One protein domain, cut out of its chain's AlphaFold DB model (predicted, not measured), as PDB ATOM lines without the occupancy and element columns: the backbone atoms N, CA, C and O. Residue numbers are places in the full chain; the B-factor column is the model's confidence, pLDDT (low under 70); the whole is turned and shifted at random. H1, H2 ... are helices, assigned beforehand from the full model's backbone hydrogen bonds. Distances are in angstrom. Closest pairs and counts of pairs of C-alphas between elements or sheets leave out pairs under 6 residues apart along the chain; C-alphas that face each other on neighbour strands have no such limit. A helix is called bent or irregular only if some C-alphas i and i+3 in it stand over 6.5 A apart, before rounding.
ATOM      1  N   THR A   2     -21.585   0.968  -8.667       95.62
ATOM      2  CA  THR A   2     -22.760   0.221  -8.181       95.62
ATOM      3  C   THR A   2     -22.321  -1.071  -7.490       95.62
ATOM      4  O   THR A   2     -21.195  -1.529  -7.680       95.62
ATOM      5  N   THR A   3     -23.210  -1.687  -6.711       92.12
ATOM      6  CA  THR A   3     -22.958  -2.994  -6.077       92.12
ATOM      7  C   THR A   3     -22.580  -4.065  -7.102       92.12
ATOM      8  O   THR A   3     -21.580  -4.747  -6.928       92.12
ATOM      9  N   SER A   4     -23.291  -4.126  -8.232       93.38
ATOM     10  CA  SER A   4     -22.980  -5.052  -9.329       93.38
ATOM     11  C   SER A   4     -21.591  -4.838  -9.939       93.38
ATOM     12  O   SER A   4     -20.893  -5.801 -10.228       93.38
ATOM     13  N   GLN A   5     -21.155  -3.584 -10.094       93.81
ATOM     14  CA  GLN A   5     -19.818  -3.276 -10.609       93.81
ATOM     15  C   GLN A   5     -18.720  -3.747  -9.650       93.81
ATOM     16  O   GLN A   5     -17.643  -4.144 -10.096       93.81
ATOM     17  N   LEU A   6     -18.971  -3.680  -8.340       94.38
ATOM     18  CA  LEU A   6     -18.032  -4.136  -7.318       94.38
ATOM     19  C   LEU A   6     -17.913  -5.662  -7.314       94.38
ATOM     20  O   LEU A   6     -16.792  -6.173  -7.287       94.38
ATOM     21  N   ASP A   7     -19.037  -6.367  -7.432       95.38
ATOM     22  CA  ASP A   7     -19.058  -7.826  -7.551       95.38
ATOM     23  C   ASP A   7     -18.328  -8.299  -8.819       95.38
ATOM     24  O   ASP A   7     -17.465  -9.176  -8.742       95.38
ATOM     25  N   ASP A   8     -18.581  -7.659  -9.966       95.25
ATOM     26  CA  ASP A   8     -17.903  -7.972 -11.231       95.25
ATOM     27  C   ASP A   8     -16.385  -7.728 -11.142       95.25
ATOM     28  O   ASP A   8     -15.583  -8.524 -11.644       95.25
ATOM     29  N   ALA A   9     -15.966  -6.643 -10.483       96.44
ATOM     30  CA  ALA A   9     -14.555  -6.337 -10.257       96.44
ATOM     31  C   ALA A   9     -13.885  -7.363  -9.328       96.44
ATOM     32  O   ALA A   9     -12.750  -7.780  -9.585       96.44
ATOM     33  N   PHE A  10     -14.588  -7.809  -8.286       95.12
ATOM     34  CA  PHE A  10     -14.110  -8.849  -7.379       95.12
ATOM     35  C   PHE A  10     -14.005 -10.210  -8.080       95.12
ATOM     36  O   PHE A  10     -12.992 -10.902  -7.946       95.12
ATOM     37  N   GLU A  11     -14.994 -10.584  -8.895       96.69
ATOM     38  CA  GLU A  11     -14.945 -11.812  -9.691       96.69
ATOM     39  C   GLU A  11     -13.831 -11.753 -10.749       96.69
ATOM     40  O   GLU A  11     -13.132 -12.746 -10.979       96.69
ATOM     41  N   ALA A  12     -13.605 -10.593 -11.374       95.94
ATOM     42  CA  ALA A  12     -12.470 -10.381 -12.267       95.94
ATOM     43  C   ALA A  12     -11.130 -10.573 -11.538       95.94
ATOM     44  O   ALA A  12     -10.292 -11.328 -12.039       95.94
ATOM     45  N   TYR A  13     -10.967  -9.984 -10.349       96.44
ATOM     46  CA  TYR A  13      -9.776 -10.142  -9.508       96.44
ATOM     47  C   TYR A  13      -9.520 -11.612  -9.140       96.44
ATOM     48  O   TYR A  13      -8.428 -12.134  -9.374       96.44
ATOM     49  N   LEU A  14     -10.540 -12.324  -8.645       94.81
ATOM     50  CA  LEU A  14     -10.423 -13.742  -8.281       94.81
ATOM     51  C   LEU A  14     -10.117 -14.649  -9.482       94.81
ATOM     52  O   LEU A  14      -9.433 -15.662  -9.333       94.81
ATOM     53  N   ALA A  15     -10.599 -14.289 -10.673       96.81
ATOM     54  CA  ALA A  15     -10.293 -14.990 -11.916       96.81
ATOM     55  C   ALA A  15      -8.900 -14.650 -12.488       96.81
ATOM     56  O   ALA A  15      -8.529 -15.205 -13.525       96.81
ATOM     57  N   GLY A  16      -8.140 -13.741 -11.862       96.12
ATOM     58  CA  GLY A  16      -6.853 -13.255 -12.371       96.12
ATOM     59  C   GLY A  16      -6.979 -12.391 -13.630       96.12
ATOM     60  O   GLY A  16      -6.031 -12.286 -14.408       96.12
ATOM     61  N   ARG A  17      -8.161 -11.811 -13.873       97.81
ATOM     62  CA  ARG A  17      -8.404 -10.858 -14.960       97.81
ATOM     63  C   ARG A  17      -8.059  -9.442 -14.499       97.81
ATOM     64  O   ARG A  17      -8.018  -9.155 -13.306       97.81
ATOM     65  N   LEU A  18      -7.823  -8.553 -15.464       96.25
ATOM     66  CA  LEU A  18      -7.577  -7.139 -15.189       96.25
ATOM     67  C   LEU A  18      -8.800  -6.525 -14.501       96.25
ATOM     68  O   LEU A  18      -9.911  -6.577 -15.029       96.25
ATOM     69  N   VAL A  19      -8.571  -5.957 -13.321       96.88
ATOM     70  CA  VAL A  19      -9.579  -5.234 -12.546       96.88
ATOM     71  C   VAL A  19      -9.737  -3.829 -13.145       96.88
ATOM     72  O   VAL A  19      -8.726  -3.211 -13.491       96.88
ATOM     73  N   PRO A  20     -10.969  -3.302 -13.297       96.06
ATOM     74  CA  PRO A  20     -11.184  -1.927 -13.745       96.06
ATOM     75  C   PRO A  20     -10.428  -0.924 -12.864       96.06
ATOM     76  O   PRO A  20     -10.323  -1.124 -11.656       96.06
ATOM     77  N   ALA A  21      -9.943   0.181 -13.443       96.62
ATOM     78  CA  ALA A  21      -9.146   1.180 -12.716       96.62
ATOM     79  C   ALA A  21      -9.860   1.732 -11.465       96.62
ATOM     80  O   ALA A  21      -9.228   1.999 -10.449       96.62
ATOM     81  N   GLU A  22     -11.188   1.823 -11.519       95.56
ATOM     82  CA  GLU A  22     -12.056   2.264 -10.422       95.56
ATOM     83  C   GLU A  22     -12.003   1.334  -9.195       95.56
ATOM     84  O   GLU A  22     -12.231   1.779  -8.074       95.56
ATOM     85  N   ALA A  23     -11.660   0.059  -9.394       96.44
ATOM     86  CA  ALA A  23     -11.550  -0.958  -8.350       96.44
ATOM     87  C   ALA A  23     -10.093  -1.332  -8.015       96.44
ATOM     88  O   ALA A  23      -9.854  -2.275  -7.256       96.44
ATOM     89  N   ALA A  24      -9.109  -0.584  -8.529       94.94
ATOM     90  CA  ALA A  24      -7.698  -0.788  -8.206       94.94
ATOM     91  C   ALA A  24      -7.395  -0.783  -6.688       94.94
ATOM     92  O   ALA A  24      -6.622  -1.639  -6.252       94.94
ATOM     93  N   PRO A  25      -8.020   0.075  -5.847       94.50
ATOM     94  CA  PRO A  25      -7.797   0.032  -4.399       94.50
ATOM     95  C   PRO A  25      -8.198  -1.302  -3.754       94.50
ATOM     96  O   PRO A  25      -7.542  -1.755  -2.818       94.50
ATOM     97  N   LEU A  26      -9.243  -1.961  -4.271       91.81
ATOM     98  CA  LEU A  26      -9.712  -3.248  -3.757       91.81
ATOM     99  C   LEU A  26      -8.720  -4.371  -4.078       91.81
ATOM    100  O   LEU A  26      -8.440  -5.204  -3.218       91.81
ATOM    101  N   ALA A  27      -8.159  -4.365  -5.291       94.75
ATOM    102  CA  ALA A  27      -7.118  -5.313  -5.681       94.75
ATOM    103  C   ALA A  27      -5.870  -5.158  -4.797       94.75
ATOM    104  O   ALA A  27      -5.400  -6.143  -4.237       94.75
ATOM    105  N   LEU A  28      -5.410  -3.919  -4.571       95.62
ATOM    106  CA  LEU A  28      -4.273  -3.636  -3.685       95.62
ATOM    107  C   LEU A  28      -4.520  -4.095  -2.242       95.62
ATOM    108  O   LEU A  28      -3.628  -4.653  -1.605       95.62
ATOM    109  N   PHE A  29      -5.731  -3.884  -1.720       95.31
ATOM    110  CA  PHE A  29      -6.102  -4.376  -0.393       95.31
ATOM    111  C   PHE A  29      -6.054  -5.906  -0.324       95.31
ATOM    112  O   PHE A  29      -5.457  -6.469   0.594       95.31
ATOM    113  N   ALA A  30      -6.646  -6.589  -1.304       95.00
ATOM    114  CA  ALA A  30      -6.656  -8.044  -1.343       95.00
ATOM    115  C   ALA A  30      -5.243  -8.633  -1.518       95.00
ATOM    116  O   ALA A  30      -4.936  -9.660  -0.906       95.00
ATOM    117  N   ASP A  31      -4.377  -7.973  -2.288       95.38
ATOM    118  CA  ASP A  31      -2.960  -8.322  -2.410       95.38
ATOM    119  C   ASP A  31      -2.216  -8.127  -1.084       95.38
ATOM    120  O   ASP A  31      -1.470  -9.012  -0.674       95.38
ATOM    121  N   SER A  32      -2.482  -7.040  -0.355       95.81
ATOM    122  CA  SER A  32      -1.905  -6.792   0.973       95.81
ATOM    123  C   SER A  32      -2.320  -7.856   2.000       95.81
ATOM    124  O   SER A  32      -1.476  -8.425   2.696       95.81
ATOM    125  N   VAL A  33      -3.607  -8.224   2.048       93.50
ATOM    126  CA  VAL A  33      -4.100  -9.320   2.909       93.50
ATOM    127  C   VAL A  33      -3.463 -10.656   2.516       93.50
ATOM    128  O   VAL A  33      -3.081 -11.459   3.377       93.50
ATOM    129  N   ARG A  34      -3.313 -10.907   1.212       92.81
ATOM    130  CA  ARG A  34      -2.622 -12.098   0.710       92.81
ATOM    131  C   ARG A  34      -1.145 -12.094   1.102       92.81
ATOM    132  O   ARG A  34      -0.650 -13.130   1.528       92.81
ATOM    133  N   GLU A  35      -0.445 -10.972   0.999       94.12
ATOM    134  CA  GLU A  35       0.956 -10.861   1.409       94.12
ATOM    135  C   GLU A  35       1.112 -11.086   2.919       94.12
ATOM    136  O   GLU A  35       1.976 -11.851   3.354       94.12
ATOM    137  N   MET A  36       0.235 -10.485   3.723       85.06
ATOM    138  CA  MET A  36       0.242 -10.633   5.176       85.06
ATOM    139  C   MET A  36      -0.033 -12.080   5.607       85.06
ATOM    140  O   MET A  36       0.611 -12.574   6.530       85.06
ATOM    141  N   SER A  37      -0.934 -12.783   4.913       88.88
ATOM    142  CA  SER A  37      -1.230 -14.203   5.169       88.88
ATOM    143  C   SER A  37      -0.198 -15.170   4.581       88.88
ATOM    144  O   SER A  37      -0.033 -16.275   5.097       88.88
ATOM    145  N   ALA A  38       0.525 -14.770   3.531       90.56
ATOM    146  CA  ALA A  38       1.609 -15.561   2.957       90.56
ATOM    147  C   ALA A  38       2.834 -15.625   3.876       90.56
ATOM    148  O   ALA A  38       3.642 -16.542   3.738       90.56
ATOM    149  N   ARG A  39       2.975 -14.684   4.820       87.62
ATOM    150  CA  ARG A  39       3.983 -14.763   5.880       87.62
ATOM    151  C   ARG A  39       3.509 -15.816   6.883       87.62
ATOM    152  O   ARG A  39       2.535 -15.561   7.591       87.62
ATOM    153  N   PRO A  40       4.161 -16.991   6.974       80.25
ATOM    154  CA  PRO A  40       3.800 -17.978   7.976       80.25
ATOM    155  C   PRO A  40       3.978 -17.306   9.331       80.25
ATOM    156  O   PRO A  40       5.102 -16.951   9.700       80.25
ATOM    157  N   GLY A  41       2.872 -17.065  10.035       79.00
ATOM    158  CA  GLY A  41       2.934 -16.513  11.377       79.00
ATOM    159  C   GLY A  41       3.862 -17.408  12.182       79.00
ATOM    160  O   GLY A  41       3.615 -18.612  12.284       79.00
ATOM    161  N   ARG A  42       4.965 -16.856  12.705       72.25
ATOM    162  CA  ARG A  42       5.728 -17.596  13.706       72.25
ATOM    163  C   ARG A  42       4.747 -17.838  14.849       72.25
ATOM    164  O   ARG A  42       4.227 -16.851  15.374       72.25
ATOM    165  N   PRO A  43       4.441 -19.101  15.196       78.56
ATOM    166  CA  PRO A  43       3.577 -19.362  16.334       78.56
ATOM    167  C   PRO A  43       4.175 -18.625  17.530       78.56
ATOM    168  O   PRO A  43       5.395 -18.631  17.719       78.56
ATOM    169  N   SER A  44       3.330 -17.916  18.280       82.81
ATOM    170  CA  SER A  44       3.800 -17.194  19.455       82.81
ATOM    171  C   SER A  44       4.495 -18.187  20.387       82.81
ATOM    172  O   SER A  44       4.044 -19.325  20.540       82.81
ATOM    173  N   ALA A  45       5.611 -17.780  20.996       85.69
ATOM    174  CA  ALA A  45       6.351 -18.649  21.913       85.69
ATOM    175  C   ALA A  45       5.441 -19.181  23.036       85.69
ATOM    176  O   ALA A  45       5.545 -20.344  23.405       85.69
ATOM    177  N   GLY A  46       4.470 -18.370  23.474       84.81
ATOM    178  CA  GLY A  46       3.442 -18.779  24.427       84.81
ATOM    179  C   GLY A  46       2.497 -19.866  23.904       84.81
ATOM    180  O   GLY A  46       2.182 -20.785  24.647       84.81
ATOM    181  N   LEU A  47       2.079 -19.846  22.629       79.88
ATOM    182  CA  LEU A  47       1.293 -20.957  22.062       79.88
ATOM    183  C   LEU A  47       2.119 -22.235  21.954       79.88
ATOM    184  O   LEU A  47       1.599 -23.319  22.205       79.88
ATOM    185  N   ALA A  48       3.401 -22.120  21.601       85.44
ATOM    186  CA  ALA A  48       4.299 -23.266  21.603       85.44
ATOM    187  C   ALA A  48       4.442 -23.845  23.020       85.44
ATOM    188  O   ALA A  48       4.337 -25.055  23.192       85.44
ATOM    189  N   GLU A  49       4.589 -22.998  24.039       89.19
ATOM    190  CA  GLU A  49       4.642 -23.414  25.441       89.19
ATOM    191  C   GLU A  49       3.319 -24.036  25.914       89.19
ATOM    192  O   GLU A  49       3.333 -25.082  26.555       89.19
ATOM    193  N   LEU A  50       2.166 -23.484  25.529       85.56
ATOM    194  CA  LEU A  50       0.845 -24.049  25.841       85.56
ATOM    195  C   LEU A  50       0.589 -25.403  25.157       85.56
ATOM    196  O   LEU A  50      -0.081 -26.268  25.726       85.56
ATOM    197  N   LEU A  51       1.122 -25.605  23.947       85.19
ATOM    198  CA  LEU A  51       1.077 -26.896  23.255       85.19
ATOM    199  C   LEU A  51       2.033 -27.908  23.895       85.19
ATOM    200  O   LEU A  51       1.665 -29.067  24.064       85.19
ATOM    201  N   VAL A  52       3.234 -27.477  24.285       90.31
ATOM    202  CA  VAL A  52       4.236 -28.327  24.951       90.31
ATOM    203  C   VAL A  52       3.785 -28.737  26.352       90.31
ATOM    204  O   VAL A  52       3.977 -29.882  26.748       90.31
ATOM    205  N   THR A  53       3.153 -27.831  27.095       88.69
ATOM    206  CA  THR A  53       2.629 -28.100  28.445       88.69
ATOM    207  C   THR A  53       1.323 -28.895  28.434       88.69
ATOM    208  O   THR A  53       0.832 -29.273  29.494       88.69
ATOM    209  N   GLY A  54       0.740 -29.156  27.257       82.44
ATOM    210  CA  GLY A  54      -0.516 -29.896  27.126       82.44
ATOM    211  C   GLY A  54      -1.744 -29.151  27.662       82.44
ATOM    212  O   GLY A  54      -2.842 -29.706  27.639       82.44
ATOM    213  N   LEU A  55      -1.611 -27.890  28.088       78.69
ATOM    214  CA  LEU A  55      -2.714 -27.100  28.644       78.69
ATOM    215  C   LEU A  55      -3.836 -26.859  27.625       78.69
ATOM    216  O   LEU A  55      -5.008 -26.852  27.989       78.69
TER     217      LEU A  55
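This is residues 2 to 55 of the 273 residues of an uncharacterized protein of Blastococcus colisei (UniProt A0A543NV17). One long helix, H2, has the helix H1 packed aslant on residues 23 to 27 near its beginning, while the rest of it reaches away and is followed by a thin link and a small third helix, H3, that touches neither of the other two. This makes a long, drawn-out shape with H1 and the first part of H2 packed together at one end and a free arm running from there to H3 at the other, in which residues 31 to 46 and 48 to 54 stick out. The printed part has 54 residues, with three named helices in the order H1, H2, H3 and no named strand; the class is all helix. The whole is extended, with a radius of gyration of the C-alphas of 18.2 A, and the C-alphas span 52 by 18 by 16 A along their three main axes.

H2 is the longest helix, residues 21 to 38, and measures 25.3 A from C-alpha 21 at (-9.146, 1.180, -12.716) to C-alpha 38 at (1.609, -15.561, 2.957). It is irregular: C-alphas 22 and 25 are 7.7 A apart. Before it comes H1, residues 3 to 14, 16.7 A from first to last C-alpha, beginning with C-alpha 3 at (-22.958, -2.994, -6.077). After H2 comes H3, residues 45 to 52, 10.4 A long, ending with C-alpha 52 at (4.236, -28.327, 24.951).

H2 touches H1 with residues 23 to 27 alone, and there are 4 pairs of C-alphas within 8 A. The closest C-alphas of the two helices are those of Ala 9 and Ala 23, 6.4 A apart. Their lines stand at a steep tilt of 47 degrees, and they run the same way, with their centres 13.3 A apart. Residues 31 to 46, of which 31 to 38 belong to H2, stand free. H3 is apart from H2 and from H1, and residues 48 to 54, of which 48 to 52 belong to H3, stand free as well. In H1 and H3 every backbone O i to N i+4 pair is within hydrogen-bond range; in H2 it is 12 of 14.

The two C-alphas farthest apart are those of Thr 2 and Thr 53, at 52.8 A, and the first and last printed C-alphas, of Thr 2 and Leu 55, are 50.0 A apart. The printed part has no cut. H1 to H2 and H2 to H3 are both short links, each with 6 residues between the helices. The mean pLDDT of the printed part is 91.1, with 95 for H1, 94 for H2 and 86 for H3, and no printed residue is under 70.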